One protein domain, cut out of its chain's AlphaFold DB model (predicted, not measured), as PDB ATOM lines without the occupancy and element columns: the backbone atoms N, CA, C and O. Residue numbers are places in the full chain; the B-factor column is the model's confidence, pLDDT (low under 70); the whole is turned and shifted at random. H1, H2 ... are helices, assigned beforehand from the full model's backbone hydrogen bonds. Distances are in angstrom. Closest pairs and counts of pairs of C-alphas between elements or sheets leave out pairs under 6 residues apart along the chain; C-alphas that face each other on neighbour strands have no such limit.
ATOM      1  N   LEU A   4      20.367  36.786  13.236       93.75
ATOM      2  CA  LEU A   4      20.209  35.712  12.251       93.75
ATOM      3  C   LEU A   4      20.790  34.370  12.731       93.75
ATOM      4  O   LEU A   4      20.222  33.319  12.454       93.75
ATOM      5  N   PHE A   5      21.923  34.392  13.438       92.44
ATOM      6  CA  PHE A   5      22.522  33.171  13.975       92.44
ATOM      7  C   PHE A   5      21.655  32.573  15.086       92.44
ATOM      8  O   PHE A   5      21.421  31.369  15.092       92.44
ATOM      9  N   GLU A   6      21.135  33.410  15.983       95.00
ATOM     10  CA  GLU A   6      20.216  32.983  17.046       95.00
ATOM     11  C   GLU A   6      18.944  32.353  16.465       95.00
ATOM     12  O   GLU A   6      18.591  31.235  16.832       95.00
ATOM     13  N   GLU A   7      18.313  33.016  15.492       95.62
ATOM     14  CA  GLU A   7      17.139  32.492  14.784       95.62
ATOM     15  C   GLU A   7      17.435  31.153  14.087       95.62
ATOM     16  O   GLU A   7      16.624  30.229  14.145       95.62
ATOM     17  N   GLY A   8      18.616  31.015  13.478       93.88
ATOM     18  CA  GLY A   8      19.058  29.767  12.856       93.88
ATOM     19  C   GLY A   8      19.224  28.619  13.856       93.88
ATOM     20  O   GLY A   8      18.772  27.505  13.591       93.88
ATOM     21  N   ILE A   9      19.823  28.880  15.023       95.44
ATOM     22  CA  ILE A   9      19.968  27.875  16.087       95.44
ATOM     23  C   ILE A   9      18.598  27.450  16.625       95.44
ATOM     24  O   ILE A   9      18.352  26.254  16.784       95.44
ATOM     25  N   GLU A  10      17.686  28.397  16.857       96.00
ATOM     26  CA  GLU A  10      16.324  28.080  17.305       96.00
ATOM     27  C   GLU A  10      15.537  27.279  16.260       96.00
ATOM     28  O   GLU A  10      14.832  26.327  16.605       96.00
ATOM     29  N   ALA A  11      15.699  27.582  14.971       94.25
ATOM     30  CA  ALA A  11      15.095  26.789  13.905       94.25
ATOM     31  C   ALA A  11      15.619  25.341  13.902       94.25
ATOM     32  O   ALA A  11      14.834  24.399  13.785       94.25
ATOM     33  N   VAL A  12      16.931  25.147  14.087       96.38
ATOM     34  CA  VAL A  12      17.560  23.815  14.111       96.38
ATOM     35  C   VAL A  12      17.123  22.996  15.327       96.38
ATOM     36  O   VAL A  12      16.849  21.807  15.171       96.38
ATOM     37  N   LYS A  13      16.985  23.601  16.514       95.44
ATOM     38  CA  LYS A  13      16.554  22.903  17.747       95.44
ATOM     39  C   LYS A  13      15.218  22.170  17.609       95.44
ATOM     40  O   LYS A  13      14.996  21.176  18.297       95.44
ATOM     41  N   ASN A  14      14.347  22.646  16.723       94.06
ATOM     42  CA  ASN A  14      13.026  22.069  16.486       94.06
ATOM     43  C   ASN A  14      13.022  20.949  15.424       94.06
ATOM     44  O   ASN A  14      11.982  20.341  15.174       94.06
ATOM     45  N   LEU A  15      14.163  20.653  14.790       95.25
ATOM     46  CA  LEU A  15      14.280  19.585  13.793       95.25
ATOM     47  C   LEU A  15      14.461  18.200  14.443       95.25
ATOM     48  O   LEU A  15      14.844  18.103  15.607       95.25
ATOM     49  N   PRO A  16      14.256  17.091  13.709       98.00
ATOM     50  CA  PRO A  16      14.625  15.758  14.188       98.00
ATOM     51  C   PRO A  16      16.124  15.653  14.514       98.00
ATOM     52  O   PRO A  16      16.939  16.243  13.809       98.00
ATOM     53  N   ARG A  17      16.499  14.837  15.513       96.69
ATOM     54  CA  ARG A  17      17.894  14.693  15.999       96.69
ATOM     55  C   ARG A  17      18.922  14.506  14.879       96.69
ATOM     56  O   ARG A  17      19.864  15.273  14.801       96.69
ATOM     57  N   ALA A  18      18.657  13.604  13.933       94.75
ATOM     58  CA  ALA A  18      19.556  13.368  12.800       94.75
ATOM     59  C   ALA A  18      19.814  14.623  11.939       94.75
ATOM     60  O   ALA A  18      20.878  14.770  11.350       94.75
ATOM     61  N   ARG A  19      18.847  15.545  11.844       95.81
ATOM     62  CA  ARG A  19      19.025  16.831  11.150       95.81
ATOM     63  C   ARG A  19      19.750  17.860  12.016       95.81
ATOM     64  O   ARG A  19      20.462  18.691  11.460       95.81
ATOM     65  N   GLN A  20      19.589  17.795  13.337       96.88
ATOM     66  CA  GLN A  20      20.365  18.610  14.274       96.88
ATOM     67  C   GLN A  20      21.846  18.234  14.234       96.88
ATOM     68  O   GLN A  20      22.682  19.128  14.171       96.88
ATOM     69  N   ASP A  21      22.157  16.936  14.187       96.81
ATOM     70  CA  ASP A  21      23.533  16.434  14.112       96.81
ATOM     71  C   ASP A  21      24.230  16.937  12.841       96.81
ATOM     72  O   ASP A  21      25.297  17.542  12.921       96.81
ATOM     73  N   VAL A  22      23.570  16.822  11.679       95.44
ATOM     74  CA  VAL A  22      24.080  17.373  10.410       95.44
ATOM     75  C   VAL A  22      24.313  18.884  10.511       95.44
ATOM     76  O   VAL A  22      25.357  19.380  10.096       95.44
ATOM     77  N   ALA A  23      23.367  19.641  11.072       95.88
ATOM     78  CA  ALA A  23      23.547  21.081  11.256       95.88
ATOM     79  C   ALA A  23      24.731  21.401  12.193       95.88
ATOM     80  O   ALA A  23      25.480  22.345  11.933       95.88
ATOM     81  N   GLY A  24      24.932  20.597  13.240       95.12
ATOM     82  CA  GLY A  24      26.077  20.685  14.144       95.12
ATOM     83  C   GLY A  24      27.409  20.439  13.435       95.12
ATOM     84  O   GLY A  24      28.337  21.227  13.605       95.12
ATOM     85  N   GLU A  25      27.488  19.416  12.582       95.62
ATOM     86  CA  GLU A  25      28.673  19.137  11.759       95.62
ATOM     87  C   GLU A  25      29.033  20.326  10.858       95.62
ATOM     88  O   GLU A  25      30.194  20.733  10.803       95.62
ATOM     89  N   PHE A  26      28.043  20.949  10.206       92.75
ATOM     90  CA  PHE A  26      28.275  22.144   9.386       92.75
ATOM     91  C   PHE A  26      28.787  23.333  10.208       92.75
ATOM     92  O   PHE A  26      29.713  24.023   9.779       92.75
ATOM     93  N   LEU A  27      28.217  23.578  11.392       92.25
ATOM     94  CA  LEU A  27      28.660  24.659  12.277       92.25
ATOM     95  C   LEU A  27      30.098  24.444  12.767       92.25
ATOM     96  O   LEU A  27      30.890  25.391  12.767       92.25
ATOM     97  N   LEU A  28      30.451  23.209  13.133       91.06
ATOM     98  CA  LEU A  28      31.812  22.841  13.529       91.06
ATOM     99  C   LEU A  28      32.794  23.015  12.368       91.06
ATOM    100  O   LEU A  28      33.831  23.650  12.547       91.06
ATOM    101  N   ALA A  29      32.445  22.556  11.165       86.19
ATOM    102  CA  ALA A  29      33.288  22.718   9.984       86.19
ATOM    103  C   ALA A  29      33.563  24.199   9.659       86.19
ATOM    104  O   ALA A  29      34.693  24.564   9.332       86.19
ATOM    105  N   ILE A  30      32.559  25.075   9.787       85.50
ATOM    106  CA  ILE A  30      32.726  26.526   9.594       85.50
ATOM    107  C   ILE A  30      33.657  27.118  10.664       85.50
ATOM    108  O   ILE A  30      34.526  27.936  10.350       85.50
ATOM    109  N   ALA A  31      33.506  26.705  11.924       84.69
ATOM    110  CA  ALA A  31      34.373  27.158  13.009       84.69
ATOM    111  C   ALA A  31      35.832  26.704  12.809       84.69
ATOM    112  O   ALA A  31      36.761  27.495  12.986       84.69
ATOM    113  N   GLU A  32      36.041  25.462  12.368       83.06
ATOM    114  CA  GLU A  32      37.365  24.908  12.072       83.06
ATOM    115  C   GLU A  32      38.045  25.584  10.874       83.06
ATOM    116  O   GLU A  32      39.260  25.787  10.899       83.06
ATOM    117  N   GLN A  33      37.290  25.983   9.844       71.88
ATOM    118  CA  GLN A  33      37.832  26.735   8.703       71.88
ATOM    119  C   GLN A  33      38.417  28.089   9.123       71.88
ATOM    120  O   GLN A  33      39.468  28.482   8.622       71.88
ATOM    121  N   ASN A  34      37.792  28.775  10.083       63.84
ATOM    122  CA  ASN A  34      38.365  29.996  10.655       63.84
ATOM    123  C   ASN A  34      39.608  29.715  11.513       63.84
ATOM    124  O   ASN A  34      40.549  30.512  11.508       63.84
ATOM    125  N   ALA A  35      39.644  28.578  12.215       62.34
ATOM    126  CA  ALA A  35      40.810  28.165  12.998       62.34
ATOM    127  C   ALA A  35      42.005  27.754  12.115       62.34
ATOM    128  O   ALA A  35      43.156  27.914  12.516       62.34
ATOM    129  N   ARG A  36      41.745  27.263  10.897       61.34
ATOM    130  CA  ARG A  36      42.746  26.909   9.878       61.34
ATOM    131  C   ARG A  36      42.731  27.917   8.732       61.34
ATOM    132  O   ARG A  36      42.550  27.554   7.571       61.34
ATOM    133  N   SER A  37      42.918  29.193   9.044       59.91
ATOM    134  CA  SER A  37      43.023  30.236   8.024       59.91
ATOM    135  C   SER A  37      44.379  30.153   7.308       59.91
ATOM    136  O   SER A  37      45.300  30.921   7.565       59.91
ATOM    137  N   TYR A  38      44.508  29.208   6.372       69.56
ATOM    138  CA  TYR A  38      45.566  29.251   5.365       69.56
ATOM    139  C   TYR A  38      45.247  30.375   4.380       69.56
ATOM    140  O   TYR A  38      44.654  30.161   3.323       69.56
ATOM    141  N   SER A  39      45.597  31.600   4.753       78.38
ATOM    142  CA  SER A  39      45.588  32.733   3.842       78.38
ATOM    143  C   SER A  39      46.924  32.811   3.114       78.38
ATOM    144  O   SER A  39      47.993  32.578   3.680       78.38
ATOM    145  N   LEU A  40      46.861  33.134   1.825       84.88
ATOM    146  CA  LEU A  40      48.054  33.553   1.111       84.88
ATOM    147  C   LEU A  40      48.480  34.917   1.654       84.88
ATOM    148  O   LEU A  40      47.639  35.802   1.831       84.88
ATOM    149  N   SER A  41      49.781  35.105   1.865       89.81
ATOM    150  CA  SER A  41      50.326  36.438   2.113       89.81
ATOM    151  C   SER A  41      50.040  37.353   0.919       89.81
ATOM    152  O   SER A  41      49.830  36.895  -0.210       89.81
ATOM    153  N   GLU A  42      50.064  38.667   1.132       91.75
ATOM    154  CA  GLU A  42      49.858  39.631   0.043       91.75
ATOM    155  C   GLU A  42      50.850  39.425  -1.110       91.75
ATOM    156  O   GLU A  42      50.489  39.537  -2.284       91.75
ATOM    157  N   GLU A  43      52.088  39.051  -0.788       94.88
ATOM    158  CA  GLU A  43      53.127  38.729  -1.764       94.88
ATOM    159  C   GLU A  43      52.781  37.480  -2.579       94.88
ATOM    160  O   GLU A  43      52.902  37.487  -3.805       94.88
ATOM    161  N   GLN A  44      52.277  36.431  -1.925       94.75
ATOM    162  CA  GLN A  44      51.821  35.219  -2.602       94.75
ATOM    163  C   GLN A  44      50.618  35.510  -3.509       94.75
ATOM    164  O   GLN A  44      50.583  35.058  -4.655       94.75
ATOM    165  N   VAL A  45      49.662  36.327  -3.054       95.81
ATOM    166  CA  VAL A  45      48.530  36.779  -3.881       95.81
ATOM    167  C   VAL A  45      49.021  37.573  -5.092       95.81
ATOM    168  O   VAL A  45      48.534  37.371  -6.211       95.81
ATOM    169  N   LYS A  46      49.990  38.473  -4.897       97.19
ATOM    170  CA  LYS A  46      50.590  39.269  -5.973       97.19
ATOM    171  C   LYS A  46      51.276  38.375  -7.005       97.19
ATOM    172  O   LYS A  46      51.077  38.586  -8.203       97.19
ATOM    173  N   GLU A  47      52.013  37.361  -6.564       96.12
ATOM    174  CA  GLU A  47      52.688  36.415  -7.456       96.12
ATOM    175  C   GLU A  47      51.693  35.559  -8.249       96.12
ATOM    176  O   GLU A  47      51.821  35.441  -9.470       96.12
ATOM    177  N   VAL A  48      50.638  35.041  -7.606       95.25
ATOM    178  CA  VAL A  48      49.568  34.304  -8.302       95.25
ATOM    179  C   VAL A  48      48.932  35.174  -9.390       95.25
ATOM    180  O   VAL A  48      48.794  34.737 -10.536       95.25
ATOM    181  N   LYS A  49      48.597  36.431  -9.071       96.19
ATOM    182  CA  LYS A  49      48.028  37.374 -10.049       96.19
ATOM    183  C   LYS A  49      48.994  37.658 -11.200       96.19
ATOM    184  O   LYS A  49      48.564  37.678 -12.356       96.19
ATOM    185  N   ARG A  50      50.288  37.848 -10.914       95.81
ATOM    186  CA  ARG A  50      51.328  38.078 -11.932       95.81
ATOM    187  C   ARG A  50      51.397  36.908 -12.917       95.81
ATOM    188  O   ARG A  50      51.334  37.136 -14.126       95.81
ATOM    189  N   ARG A  51      51.455  35.674 -12.410       93.94
ATOM    190  CA  ARG A  51      51.523  34.450 -13.226       93.94
ATOM    191  C   ARG A  51      50.280  34.233 -14.080       93.94
ATOM    192  O   ARG A  51      50.394  33.986 -15.278       93.94
ATOM    193  N   GLN A  52      49.086  34.427 -13.517       93.19
ATOM    194  CA  GLN A  52      47.838  34.340 -14.287       93.19
ATOM    195  C   GLN A  52      47.803  35.336 -15.454       93.19
ATOM    196  O   GLN A  52      47.356  35.003 -16.552       93.19
ATOM    197  N   GLN A  53      48.279  36.567 -15.239       94.31
ATOM    198  CA  GLN A  53      48.364  37.565 -16.305       94.31
ATOM    199  C   GLN A  53      49.423  37.207 -17.352       94.31
ATOM    200  O   GLN A  53      49.187  37.415 -18.542       94.31
ATOM    201  N   ALA A  54      50.576  36.679 -16.935       92.69
ATOM    202  CA  ALA A  54      51.621  36.227 -17.848       92.69
ATOM    203  C   ALA A  54      51.123  35.077 -18.736       92.69
ATOM    204  O   ALA A  54      51.290  35.144 -19.954       92.69
ATOM    205  N   PHE A  55      50.413  34.103 -18.158       89.88
ATOM    206  CA  PHE A  55      49.786  33.008 -18.896       89.88
ATOM    207  C   PHE A  55      48.763  33.499 -19.922       89.88
ATOM    208  O   PHE A  55      48.863  33.170 -21.100       89.88
ATOM    209  N   LYS A  56      47.823  34.364 -19.510       89.25
ATOM    210  CA  LYS A  56      46.818  34.954 -20.419       89.25
ATOM    211  C   LYS A  56      47.445  35.704 -21.595       89.25
ATOM    212  O   LYS A  56      46.844  35.794 -22.657       89.25
ATOM    213  N   ARG A  57      48.641  36.263 -21.399       92.81
ATOM    214  CA  ARG A  57      49.412  36.980 -22.425       92.81
ATOM    215  C   ARG A  57      50.348  36.064 -23.224       92.81
ATOM    216  O   ARG A  57      51.131  36.580 -24.014       92.81
ATOM    217  N   GLY A  58      50.327  34.751 -22.984       89.31
ATOM    218  CA  GLY A  58      51.218  33.779 -23.624       89.31
ATOM    219  C   GLY A  58      52.697  33.948 -23.260       89.31
ATOM    220  O   GLY A  58      53.561  33.468 -23.984       89.31
ATOM    221  N   LYS A  59      53.008  34.660 -22.168       87.69
ATOM    222  CA  LYS A  59      54.385  34.977 -21.748       87.69
ATOM    223  C   LYS A  59      55.017  33.911 -20.859       87.69
ATOM    224  O   LYS A  59      56.229  33.921 -20.684       87.69
ATOM    225  N   GLU A  60      54.211  33.026 -20.287       83.50
ATOM    226  CA  GLU A  60      54.677  31.896 -19.485       83.50
ATOM    227  C   GLU A  60      53.992  30.618 -19.990       83.50
ATOM    228  O   GLU A  60      52.758  30.584 -20.053       83.50
ATOM    229  N   PRO A  61      54.758  29.580 -20.377       82.81
ATOM    230  CA  PRO A  61      54.186  28.308 -20.783       82.81
ATOM    231  C   PRO A  61      53.718  27.531 -19.551       82.81
ATOM    232  O   PRO A  61      54.442  27.396 -18.565       82.81
ATOM    233  N   TYR A  62      52.510  26.986 -19.636       87.38
ATOM    234  CA  TYR A  62      52.033  25.950 -18.731       87.38
ATOM    235  C   TYR A  62      51.946  24.646 -19.511       87.38
ATOM    236  O   TYR A  62      51.656  24.648 -20.708       87.38
ATOM    237  N   VAL A  63      52.214  23.543 -18.825       89.94
ATOM    238  CA  VAL A  63      52.067  22.209 -19.401       89.94
ATOM    239  C   VAL A  63      50.601  21.942 -19.723       89.94
ATOM    240  O   VAL A  63      49.706  22.243 -18.935       89.94
ATOM    241  N   SER A  64      50.367  21.378 -20.899       89.12
ATOM    242  CA  SER A  64      49.055  20.905 -21.326       89.12
ATOM    243  C   SER A  64      48.594  19.706 -20.499       89.12
ATOM    244  O   SER A  64      49.402  18.970 -19.925       89.12
ATOM    245  N   ASP A  65      47.295  19.418 -20.544       92.25
ATOM    246  CA  ASP A  65      46.723  18.232 -19.898       92.25
ATOM    247  C   ASP A  65      47.391  16.933 -20.372       92.25
ATOM    248  O   ASP A  65      47.612  16.010 -19.592       92.25
ATOM    249  N   LYS A  66      47.798  16.867 -21.648       94.56
ATOM    250  CA  LYS A  66      48.521  15.713 -22.211       94.56
ATOM    251  C   LYS A  66      49.934  15.567 -21.645       94.56
ATOM    252  O   LYS A  66      50.453  14.456 -21.547       94.56
ATOM    253  N   GLU A  67      50.606  16.670 -21.343       93.94
ATOM    254  CA  GLU A  67      51.923  16.657 -20.698       93.94
ATOM    255  C   GLU A  67      51.802  16.282 -19.225       93.94
ATOM    256  O   GLU A  67      52.574  15.448 -18.753       93.94
ATOM    257  N   MET A  68      50.774  16.791 -18.543       95.44
ATOM    258  CA  MET A  68      50.453  16.393 -17.175       95.44
ATOM    259  C   MET A  68      50.102  14.909 -17.083       95.44
ATOM    260  O   MET A  68      50.720  14.199 -16.299       95.44
ATOM    261  N   ALA A  69      49.225  14.385 -17.939       93.81
ATOM    262  CA  ALA A  69      48.877  12.962 -17.944       93.81
ATOM    263  C   ALA A  69      50.102  12.051 -18.159       93.81
ATOM    264  O   ALA A  69      50.230  10.999 -17.533       93.81
ATOM    265  N   ARG A  70      51.048  12.467 -19.016       95.38
ATOM    266  CA  ARG A  70      52.318  11.747 -19.209       95.38
ATOM    267  C   ARG A  70      53.188  11.767 -17.954       95.38
ATOM    268  O   ARG A  70      53.794  10.746 -17.629       95.38
ATOM    269  N   LEU A  71      53.252  12.903 -17.260       94.38
ATOM    270  CA  LEU A  71      53.975  13.025 -15.997       94.38
ATOM    271  C   LEU A  71      53.360  12.132 -14.913       94.38
ATOM    272  O   LEU A  71      54.093  11.406 -14.251       94.38
ATOM    273  N   TRP A  72      52.037  12.140 -14.766       95.00
ATOM    274  CA  TRP A  72      51.326  11.354 -13.752       95.00
ATOM    275  C   TRP A  72      51.556   9.858 -13.955       95.00
ATOM    276  O   TRP A  72      52.044   9.185 -13.050       95.00
ATOM    277  N   LYS A  73      51.418   9.386 -15.202       94.00
ATOM    278  CA  LYS A  73      51.751   8.007 -15.578       94.00
ATOM    279  C   LYS A  73      53.194   7.627 -15.226       94.00
ATOM    280  O   LYS A  73      53.442   6.501 -14.808       94.00
ATOM    281  N   LYS A  74      54.154   8.544 -15.395       93.81
ATOM    282  CA  LYS A  74      55.559   8.315 -15.010       93.81
ATOM    283  C   LYS A  74      55.734   8.214 -13.488       93.81
ATOM    284  O   LYS A  74      56.636   7.516 -13.040       93.81
ATOM    285  N   LEU A  75      54.902   8.910 -12.716       93.56
ATOM    286  CA  LEU A  75      54.928   8.925 -11.250       93.56
ATOM    287  C   LEU A  75      54.037   7.847 -10.606       93.56
ATOM    288  O   LEU A  75      54.061   7.708  -9.388       93.56
ATOM    289  N   GLY A  76      53.293   7.069 -11.400       86.06
ATOM    290  CA  GLY A  76      52.417   6.002 -10.906       86.06
ATOM    291  C   GLY A  76      51.073   6.487 -10.352       86.06
ATOM    292  O   GLY A  76      50.471   5.772  -9.553       86.06
TER     293      GLY A  76
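This is residues 4 to 76 of the 77 residues of an uncharacterized protein of Candidatus Kaiserbacteria bacterium RIFCSPHIGHO2_01_FULL_53_29 (UniProt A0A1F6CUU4). What shape do these atoms make? An extended, open chain of four helices: H1 and H2 form a helical hairpin at one end of the long axis, and from it H2 reaches out to the link of residues 36 to 41, beyond which H3 and then H4 follow at the other end without touching any helix. How large is it, and of what class? The printed part has 73 residues with four named helices in the order H1, H2, H3, H4 and no named strand; the class is all helix. It is extended, with a radius of gyration of the C-alphas of 22.1 A and spans of 57 by 35 by 20 A.

Where do the first two helices lie? H1 is residues 4 to 13, 14.4 A long, with C-alpha 4 at (20.209, 35.712, 12.251). H2, residues 17 to 35, is the longest at 26.8 A. Where are the others? H3 is residues 42 to 56, 21.2 A long, with C-alpha 42 at (49.858, 39.631, 0.043). H4 is residues 65 to 75, 15.1 A long, ending with C-alpha 75 at (54.928, 8.925, -11.250).

Which helices touch? H1 and H2 touch, with residues 19 to 23 alone of H2; the closest C-alphas, those of Val 12 and Gln 20, are 5.9 A apart. They form a hairpin, running opposite ways at a shallow tilt of 35.0 degrees, only just short of steep. Which stay apart? H3 is apart from H1, H2 and H4, and H4 is apart from H1 and H2. What do the backbones show? In H1, H2, H3 and H4 every O i to N i+4 pair is within hydrogen-bond range.

How far does it reach? The two C-alphas farthest apart, those of Asn 14 and Lys 59, are 57.8 A apart. Is it cut, and how are the links? The printed part has no cut; the link H1 to H2 is tight, and H2 to H3 and H3 to H4 are short. Where is confidence low? Residues 34 to 38 are under 70, while the mean pLDDT of the printed part is 90.3.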